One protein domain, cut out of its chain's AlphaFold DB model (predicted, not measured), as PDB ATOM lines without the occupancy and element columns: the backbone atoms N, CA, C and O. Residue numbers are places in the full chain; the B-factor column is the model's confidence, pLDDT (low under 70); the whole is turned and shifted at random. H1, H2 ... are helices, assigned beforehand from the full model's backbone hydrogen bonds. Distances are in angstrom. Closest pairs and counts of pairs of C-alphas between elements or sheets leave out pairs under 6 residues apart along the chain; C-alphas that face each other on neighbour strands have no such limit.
ATOM      1  N   ALA A 126      80.737  94.447  75.046       78.81
ATOM      2  CA  ALA A 126      80.109  94.398  73.726       78.81
ATOM      3  C   ALA A 126      79.319  93.095  73.523       78.81
ATOM      4  O   ALA A 126      78.164  93.138  73.094       78.81
ATOM      5  N   ASP A 127      79.886  91.948  73.909       82.88
ATOM      6  CA  ASP A 127      79.201  90.650  73.839       82.88
ATOM      7  C   ASP A 127      77.984  90.589  74.779       82.88
ATOM      8  O   ASP A 127      76.917  90.071  74.420       82.88
ATOM      9  N   ALA A 128      78.116  91.170  75.973       85.38
ATOM     10  CA  ALA A 128      77.032  91.331  76.931       85.38
ATOM     11  C   ALA A 128      75.924  92.224  76.356       85.38
ATOM     12  O   ALA A 128      74.750  91.855  76.400       85.38
ATOM     13  N   ALA A 129      76.283  93.357  75.741       87.06
ATOM     14  CA  ALA A 129      75.337  94.276  75.112       87.06
ATOM     15  C   ALA A 129      74.604  93.631  73.928       87.06
ATOM     16  O   ALA A 129      73.401  93.836  73.766       87.06
ATOM     17  N   VAL A 130      75.291  92.807  73.130       89.62
ATOM     18  CA  VAL A 130      74.698  92.023  72.034       89.62
ATOM     19  C   VAL A 130      73.670  91.023  72.557       89.62
ATOM     20  O   VAL A 130      72.552  90.944  72.032       89.62
ATOM     21  N   THR A 131      74.030  90.281  73.604       89.62
ATOM     22  CA  THR A 131      73.147  89.293  74.238       89.62
ATOM     23  C   THR A 131      71.915  89.982  74.815       89.62
ATOM     24  O   THR A 131      70.785  89.634  74.467       89.62
ATOM     25  N   ALA A 132      72.123  91.048  75.586       90.56
ATOM     26  CA  ALA A 132      71.054  91.815  76.205       90.56
ATOM     27  C   ALA A 132      70.138  92.502  75.176       90.56
ATOM     28  O   ALA A 132      68.915  92.508  75.323       90.56
ATOM     29  N   ALA A 133      70.692  93.041  74.084       92.69
ATOM     30  CA  ALA A 133      69.898  93.626  73.003       92.69
ATOM     31  C   ALA A 133      69.024  92.578  72.302       92.69
ATOM     32  O   ALA A 133      67.860  92.849  71.987       92.69
ATOM     33  N   THR A 134      69.562  91.375  72.096       93.50
ATOM     34  CA  THR A 134      68.815  90.242  71.538       93.50
ATOM     35  C   THR A 134      67.658  89.845  72.459       93.50
ATOM     36  O   THR A 134      66.521  89.718  71.997       93.50
ATOM     37  N   ASP A 135      67.909  89.744  73.766       92.38
ATOM     38  CA  ASP A 135      66.897  89.419  74.780       92.38
ATOM     39  C   ASP A 135      65.826  90.513  74.923       92.38
ATOM     40  O   ASP A 135      64.642  90.224  75.128       92.38
ATOM     41  N   ALA A 136      66.206  91.777  74.730       91.62
ATOM     42  CA  ALA A 136      65.297  92.920  74.662       91.62
ATOM     43  C   ALA A 136      64.492  92.988  73.342       91.62
ATOM     44  O   ALA A 136      63.655  93.881  73.157       91.62
ATOM     45  N   GLY A 137      64.712  92.051  72.412       92.75
ATOM     46  CA  GLY A 137      63.968  91.920  71.161       92.75
ATOM     47  C   GLY A 137      64.407  92.872  70.045       92.75
ATOM     48  O   GLY A 137      63.584  93.215  69.191       92.75
ATOM     49  N   ALA A 138      65.662  93.329  70.054       94.75
ATOM     50  CA  ALA A 138      66.256  94.073  68.942       94.75
ATOM     51  C   ALA A 138      66.364  93.201  67.671       94.75
ATOM     52  O   ALA A 138      66.441  91.974  67.749       94.75
ATOM     53  N   SER A 139      66.353  93.815  66.481       96.06
ATOM     54  CA  SER A 139      66.640  93.090  65.232       96.06
ATOM     55  C   SER A 139      68.137  92.839  65.055       96.06
ATOM     56  O   SER A 139      68.947  93.589  65.592       96.06
ATOM     57  N   ASP A 140      68.513  91.859  64.229       94.94
ATOM     58  CA  ASP A 140      69.920  91.546  63.930       94.94
ATOM     59  C   ASP A 140      70.716  92.788  63.474       94.94
ATOM     60  O   ASP A 140      71.854  92.993  63.890       94.94
ATOM     61  N   GLU A 141      70.116  93.669  62.661       95.12
ATOM     62  CA  GLU A 141      70.760  94.926  62.262       95.12
ATOM     63  C   GLU A 141      70.947  95.912  63.421       95.12
ATOM     64  O   GLU A 141      71.943  96.630  63.436       95.12
ATOM     65  N   GLN A 142      70.003  95.977  64.362       96.81
ATOM     66  CA  GLN A 142      70.114  96.834  65.546       96.81
ATOM     67  C   GLN A 142      71.166  96.285  66.511       96.81
ATOM     68  O   GLN A 142      71.980  97.049  67.012       96.81
ATOM     69  N   VAL A 143      71.197  94.965  66.714       95.38
ATOM     70  CA  VAL A 143      72.208  94.283  67.532       95.38
ATOM     71  C   VAL A 143      73.611  94.535  66.978       95.38
ATOM     72  O   VAL A 143      74.494  94.932  67.731       95.38
ATOM     73  N   GLN A 144      73.811  94.399  65.662       93.69
ATOM     74  CA  GLN A 144      75.116  94.682  65.055       93.69
ATOM     75  C   GLN A 144      75.506  96.159  65.184       93.69
ATOM     76  O   GLN A 144      76.662  96.462  65.458       93.69
ATOM     77  N   GLN A 145      74.554  97.084  65.015       93.94
ATOM     78  CA  GLN A 145      74.815  98.512  65.218       93.94
ATOM     79  C   GLN A 145      75.243  98.821  66.654       93.94
ATOM     80  O   GLN A 145      76.140  99.637  66.846       93.94
ATOM     81  N   ILE A 146      74.619  98.171  67.640       92.69
ATOM     82  CA  ILE A 146      74.979  98.320  69.052       92.69
ATOM     83  C   ILE A 146      76.381  97.766  69.297       92.69
ATOM     84  O   ILE A 146      77.201  98.485  69.854       92.69
ATOM     85  N   SER A 147      76.674  96.551  68.822       91.44
ATOM     86  CA  SER A 147      78.006  95.935  68.926       91.44
ATOM     87  C   SER A 147      79.089  96.848  68.361       91.44
ATOM     88  O   SER A 147      79.999  97.227  69.084       91.44
ATOM     89  N   ASP A 148      78.949  97.279  67.101       90.00
ATOM     90  CA  ASP A 148      79.953  98.105  66.419       90.00
ATOM     91  C   ASP A 148      80.171  99.447  67.141       90.00
ATOM     92  O   ASP A 148      81.284  99.979  67.162       90.00
ATOM     93  N   ALA A 149      79.103 100.024  67.703       88.88
ATOM     94  CA  ALA A 149      79.169 101.277  68.441       88.88
ATOM     95  C   ALA A 149      79.854 101.099  69.802       88.88
ATOM     96  O   ALA A 149      80.727 101.904  70.124       88.88
ATOM     97  N   VAL A 150      79.499 100.063  70.569       87.06
ATOM     98  CA  VAL A 150      80.120  99.751  71.869       87.06
ATOM     99  C   VAL A 150      81.593  99.381  71.684       87.06
ATOM    100  O   VAL A 150      82.441  99.959  72.352       87.06
ATOM    101  N   ASP A 151      81.926  98.564  70.680       83.44
ATOM    102  CA  ASP A 151      83.314  98.251  70.299       83.44
ATOM    103  C   ASP A 151      84.114  99.500  69.885       83.44
ATOM    104  O   ASP A 151      85.341  99.537  69.976       83.44
ATOM    105  N   SER A 152      83.428 100.541  69.405       79.62
ATOM    106  CA  SER A 152      84.035 101.832  69.056       79.62
ATOM    107  C   SER A 152      84.086 102.822  70.232       79.62
ATOM    108  O   SER A 152      84.480 103.974  70.022       79.62
ATOM    109  N   GLY A 153      83.687 102.404  71.437       75.56
ATOM    110  CA  GLY A 153      83.714 103.202  72.666       75.56
ATOM    111  C   GLY A 153      82.449 104.025  72.942       75.56
ATOM    112  O   GLY A 153      82.485 104.944  73.762       75.56
ATOM    113  N   SER A 154      81.332 103.762  72.255       82.44
ATOM    114  CA  SER A 154      80.042 104.353  72.630       82.44
ATOM    115  C   SER A 154      79.482 103.687  73.883       82.44
ATOM    116  O   SER A 154      79.607 102.482  74.074       82.44
ATOM    117  N   SER A 155      78.760 104.467  74.684       84.00
ATOM    118  CA  SER A 155      77.953 103.930  75.781       84.00
ATOM    119  C   SER A 155      76.908 102.937  75.262       84.00
ATOM    120  O   SER A 155      76.367 103.112  74.165       84.00
ATOM    121  N   VAL A 156      76.570 101.934  76.072       88.06
ATOM    122  CA  VAL A 156      75.532 100.944  75.755       88.06
ATOM    123  C   VAL A 156      74.184 101.636  75.563       88.06
ATOM    124  O   VAL A 156      73.475 101.357  74.593       88.06
ATOM    125  N   ALA A 157      73.841 102.588  76.437       87.44
ATOM    126  CA  ALA A 157      72.595 103.336  76.325       87.44
ATOM    127  C   ALA A 157      72.545 104.210  75.061       87.44
ATOM    128  O   ALA A 157      71.519 104.241  74.378       87.44
ATOM    129  N   ALA A 158      73.644 104.896  74.733       85.75
ATOM    130  CA  ALA A 158      73.751 105.731  73.540       85.75
ATOM    131  C   ALA A 158      73.678 104.889  72.259       85.75
ATOM    132  O   ALA A 158      72.889 105.193  71.364       85.75
ATOM    133  N   ALA A 159      74.419 103.780  72.207       90.50
ATOM    134  CA  ALA A 159      74.395 102.831  71.100       90.50
ATOM    135  C   ALA A 159      72.988 102.251  70.876       90.50
ATOM    136  O   ALA A 159      72.494 102.212  69.747       90.50
ATOM    137  N   ALA A 160      72.301 101.859  71.953       92.00
ATOM    138  CA  ALA A 160      70.935 101.352  71.896       92.00
ATOM    139  C   ALA A 160      69.925 102.422  71.434       92.00
ATOM    140  O   ALA A 160      69.030 102.131  70.631       92.00
ATOM    141  N   ALA A 161      70.078 103.669  71.892       89.75
ATOM    142  CA  ALA A 161      69.255 104.795  71.454       89.75
ATOM    143  C   ALA A 161      69.453 105.115  69.964       89.75
ATOM    144  O   ALA A 161      68.470 105.291  69.238       89.75
ATOM    145  N   ASP A 162      70.699 105.127  69.487       92.06
ATOM    146  CA  ASP A 162      71.043 105.373  68.082       92.06
ATOM    147  C   ASP A 162      70.555 104.249  67.158       92.06
ATOM    148  O   ASP A 162      70.089 104.514  66.045       92.06
ATOM    149  N   ALA A 163      70.550 103.005  67.649       92.81
ATOM    150  CA  ALA A 163      69.920 101.864  66.983       92.81
ATOM    151  C   ALA A 163      68.376 101.950  66.959       92.81
ATOM    152  O   ALA A 163      67.702 101.120  66.337       92.81
ATOM    153  N   GLY A 164      67.783 102.960  67.606       93.00
ATOM    154  CA  GLY A 164      66.349 103.245  67.582       93.00
ATOM    155  C   GLY A 164      65.517 102.378  68.526       93.00
ATOM    156  O   GLY A 164      64.321 102.189  68.274       93.00
ATOM    157  N   LEU A 165      66.124 101.828  69.580       94.25
ATOM    158  CA  LEU A 165      65.404 101.090  70.617       94.25
ATOM    159  C   LEU A 165      64.556 102.021  71.491       94.25
ATOM    160  O   LEU A 165      64.746 103.235  71.543       94.25
ATOM    161  N   THR A 166      63.565 101.441  72.165       92.94
ATOM    162  CA  THR A 166      62.714 102.186  73.102       92.94
ATOM    163  C   THR A 166      63.396 102.361  74.457       92.94
ATOM    164  O   THR A 166      64.177 101.505  74.858       92.94
ATOM    165  N   ASP A 167      63.019 103.390  75.225       88.19
ATOM    166  CA  ASP A 167      63.556 103.624  76.580       88.19
ATOM    167  C   ASP A 167      63.470 102.385  77.490       88.19
ATOM    168  O   ASP A 167      64.347 102.151  78.312       88.19
ATOM    169  N   SER A 168      62.414 101.575  77.341       89.19
ATOM    170  CA  SER A 168      62.251 100.343  78.122       89.19
ATOM    171  C   SER A 168      63.253  99.263  77.728       89.19
ATOM    172  O   SER A 168      63.706  98.530  78.597       89.19
ATOM    173  N   GLN A 169      63.569  99.147  76.437       94.31
ATOM    174  CA  GLN A 169      64.581  98.208  75.955       94.31
ATOM    175  C   GLN A 169      65.974  98.692  76.347       94.31
ATOM    176  O   GLN A 169      66.776  97.895  76.802       94.31
ATOM    177  N   ILE A 170      66.238  99.997  76.242       91.12
ATOM    178  CA  ILE A 170      67.509 100.593  76.668       91.12
ATOM    179  C   ILE A 170      67.746 100.327  78.157       91.12
ATOM    180  O   ILE A 170      68.813  99.849  78.519       91.12
ATOM    181  N   ALA A 171      66.746 100.578  79.010       87.06
ATOM    182  CA  ALA A 171      66.858 100.306  80.441       87.06
ATOM    183  C   ALA A 171      67.140  98.822  80.723       87.06
ATOM    184  O   ALA A 171      68.031  98.531  81.505       87.06
ATOM    185  N   GLN A 172      66.440  97.901  80.048       89.94
ATOM    186  CA  GLN A 172      66.681  96.459  80.184       89.94
ATOM    187  C   GLN A 172      68.100  96.060  79.754       89.94
ATOM    188  O   GLN A 172      68.729  95.245  80.415       89.94
ATOM    189  N   ILE A 173      68.603  96.615  78.648       91.25
ATOM    190  CA  ILE A 173      69.943  96.290  78.147       91.25
ATOM    191  C   ILE A 173      71.011  96.785  79.120       91.25
ATOM    192  O   ILE A 173      71.942  96.049  79.416       91.25
ATOM    193  N   VAL A 174      70.879  98.017  79.619       89.38
ATOM    194  CA  VAL A 174      71.835  98.583  80.580       89.38
ATOM    195  C   VAL A 174      71.859  97.777  81.879       89.38
ATOM    196  O   VAL A 174      72.943  97.487  82.367       89.38
ATOM    197  N   ASP A 175      70.687  97.390  82.386       86.56
ATOM    198  CA  ASP A 175      70.528  96.529  83.568       86.56
ATOM    199  C   ASP A 175      71.262  95.193  83.375       86.56
ATOM    200  O   ASP A 175      72.185  94.860  84.106       86.56
ATOM    201  N   GLN A 176      70.965  94.487  82.282       87.06
ATOM    202  CA  GLN A 176      71.554  93.177  82.013       87.06
ATOM    203  C   GLN A 176      73.065  93.237  81.729       87.06
ATOM    204  O   GLN A 176      73.794  92.308  82.066       87.06
ATOM    205  N   VAL A 177      73.567  94.312  81.111       86.19
ATOM    206  CA  VAL A 177      75.018  94.506  80.931       86.19
ATOM    207  C   VAL A 177      75.702  94.822  82.261       86.19
ATOM    208  O   VAL A 177      76.820  94.356  82.485       86.19
ATOM    209  N   ALA A 178      75.048  95.577  83.147       81.50
ATOM    210  CA  ALA A 178      75.553  95.822  84.493       81.50
ATOM    211  C   ALA A 178      75.626  94.517  85.304       81.50
ATOM    212  O   ALA A 178      76.681  94.234  85.865       81.50
ATOM    213  N   ASP A 179      74.592  93.671  85.246       79.75
ATOM    214  CA  ASP A 179      74.580  92.348  85.891       79.75
ATOM    215  C   ASP A 179      75.741  91.456  85.418       79.75
ATOM    216  O   ASP A 179      76.373  90.747  86.201       79.75
ATOM    217  N   VAL A 180      76.060  91.474  84.119       78.88
ATOM    218  CA  VAL A 180      77.215  90.726  83.596       78.88
ATOM    219  C   VAL A 180      78.517  91.275  84.175       78.88
ATOM    220  O   VAL A 180      79.364  90.493  84.604       78.88
ATOM    221  N   ALA A 181      78.669  92.600  84.240       74.12
ATOM    222  CA  ALA A 181      79.850  93.221  84.832       74.12
ATOM    223  C   ALA A 181      79.990  92.887  86.327       74.12
ATOM    224  O   ALA A 181      81.106  92.779  86.832       74.12
ATOM    225  N   GLU A 182      78.886  92.690  87.050       74.75
ATOM    226  CA  GLU A 182      78.893  92.228  88.442       74.75
ATOM    227  C   GLU A 182      79.446  90.819  88.629       74.75
ATOM    228  O   GLU A 182      79.946  90.519  89.707       74.75
ATOM    229  N   ASN A 183      79.457  89.994  87.584       75.44
ATOM    230  CA  ASN A 183      80.023  88.651  87.655       75.44
ATOM    231  C   ASN A 183      81.528  88.592  87.368       75.44
ATOM    232  O   ASN A 183      82.112  87.521  87.534       75.44
ATOM    233  N   VAL A 184      82.179  89.699  86.984       78.12
ATOM    234  CA  VAL A 184      83.646  89.734  86.873       78.12
ATOM    235  C   VAL A 184      84.274  89.860  88.260       78.12
ATOM    236  O   VAL A 184      83.786  90.622  89.098       78.12
TER     237      VAL A 184
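This is residues 126 to 184 of the 444 residues of an uncharacterized protein of Aphanomyces euteiches (UniProt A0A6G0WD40). Two helical hairpins, H1 with H2 and H3 with H4, pack on each other with their helices crossed steeply, H1 on H4 and H2 on H3. Seen by their centres, the four helices stand in a ring, each touching two others, with H2 and H4 apart across it; the longest helix, H4, runs on past the part of it that meets H3. The printed part has 59 residues with four named helices, in the order H1, H2, H3, H4, and no named strand; its class is all helix. It is compact, with a radius of gyration of the C-alphas of 9.8 A, and spans 28 by 24 by 17 A.

Start with H1, residues 126 to 135, and go on to H2, residues 140 to 151: they form a helical hairpin, touching at a shallow tilt of 26 degrees and running opposite ways. Their closest C-alphas, those of Ala 126 and Ser 147, are 5.5 A apart. Next comes H3, residues 156 to 162, which touches H2 at a steep tilt of 52 degrees, opposite ways; look at Ile 146 and Ala 159, whose C-alphas are the closest at 5.0 A. H4, residues 167 to 182, makes the second helical hairpin with H3, at a shallow tilt of 25 degrees, opposite ways. H4 touches H3 with residues 167 to 174 alone, and the closest C-alphas are those of Ala 157 and Ile 170, 5.8 A apart. H4 also touches H1, at a steep tilt of 47 degrees, opposite ways, with the C-alphas of Ala 132 and Ile 173 closest at 5.0 A. The helix packing is part aligned, part crossed: of the four touching pairs, two are at a shallow tilt. H1 and H3 are close but not clearly touching, their closest C-alphas, of Ala 129 and Val 156, 6.7 A apart. H2 and H4 are apart. In H1, H2, H3 and H4 every O i to N i+4 pair is within hydrogen-bond range.

Find C-alpha 126 at (80.109, 94.398, 73.726); from there H1 runs 14.2 A to C-alpha 135. Find C-alpha 140 at (69.920, 91.546, 63.930), where H2 begins its 16.3 A to C-alpha 151. H3 spans 9.9 A from C-alpha 156 to C-alpha 162. H4 runs 22.5 A from C-alpha 167 to C-alpha 182 at (78.893, 92.228, 88.442).

Look to Gly 164 and Val 184 for the two C-alphas farthest apart, 29.2 A. The first and last printed C-alphas, of Ala 126 and Val 184, are 14.4 A apart. The printed part has no cut, and the links H1 to H2, H2 to H3 and H3 to H4 are tight, with 4 residues each. In the B-factor column the mean pLDDT of the printed part is 88.2, and no printed residue of this model is under 70.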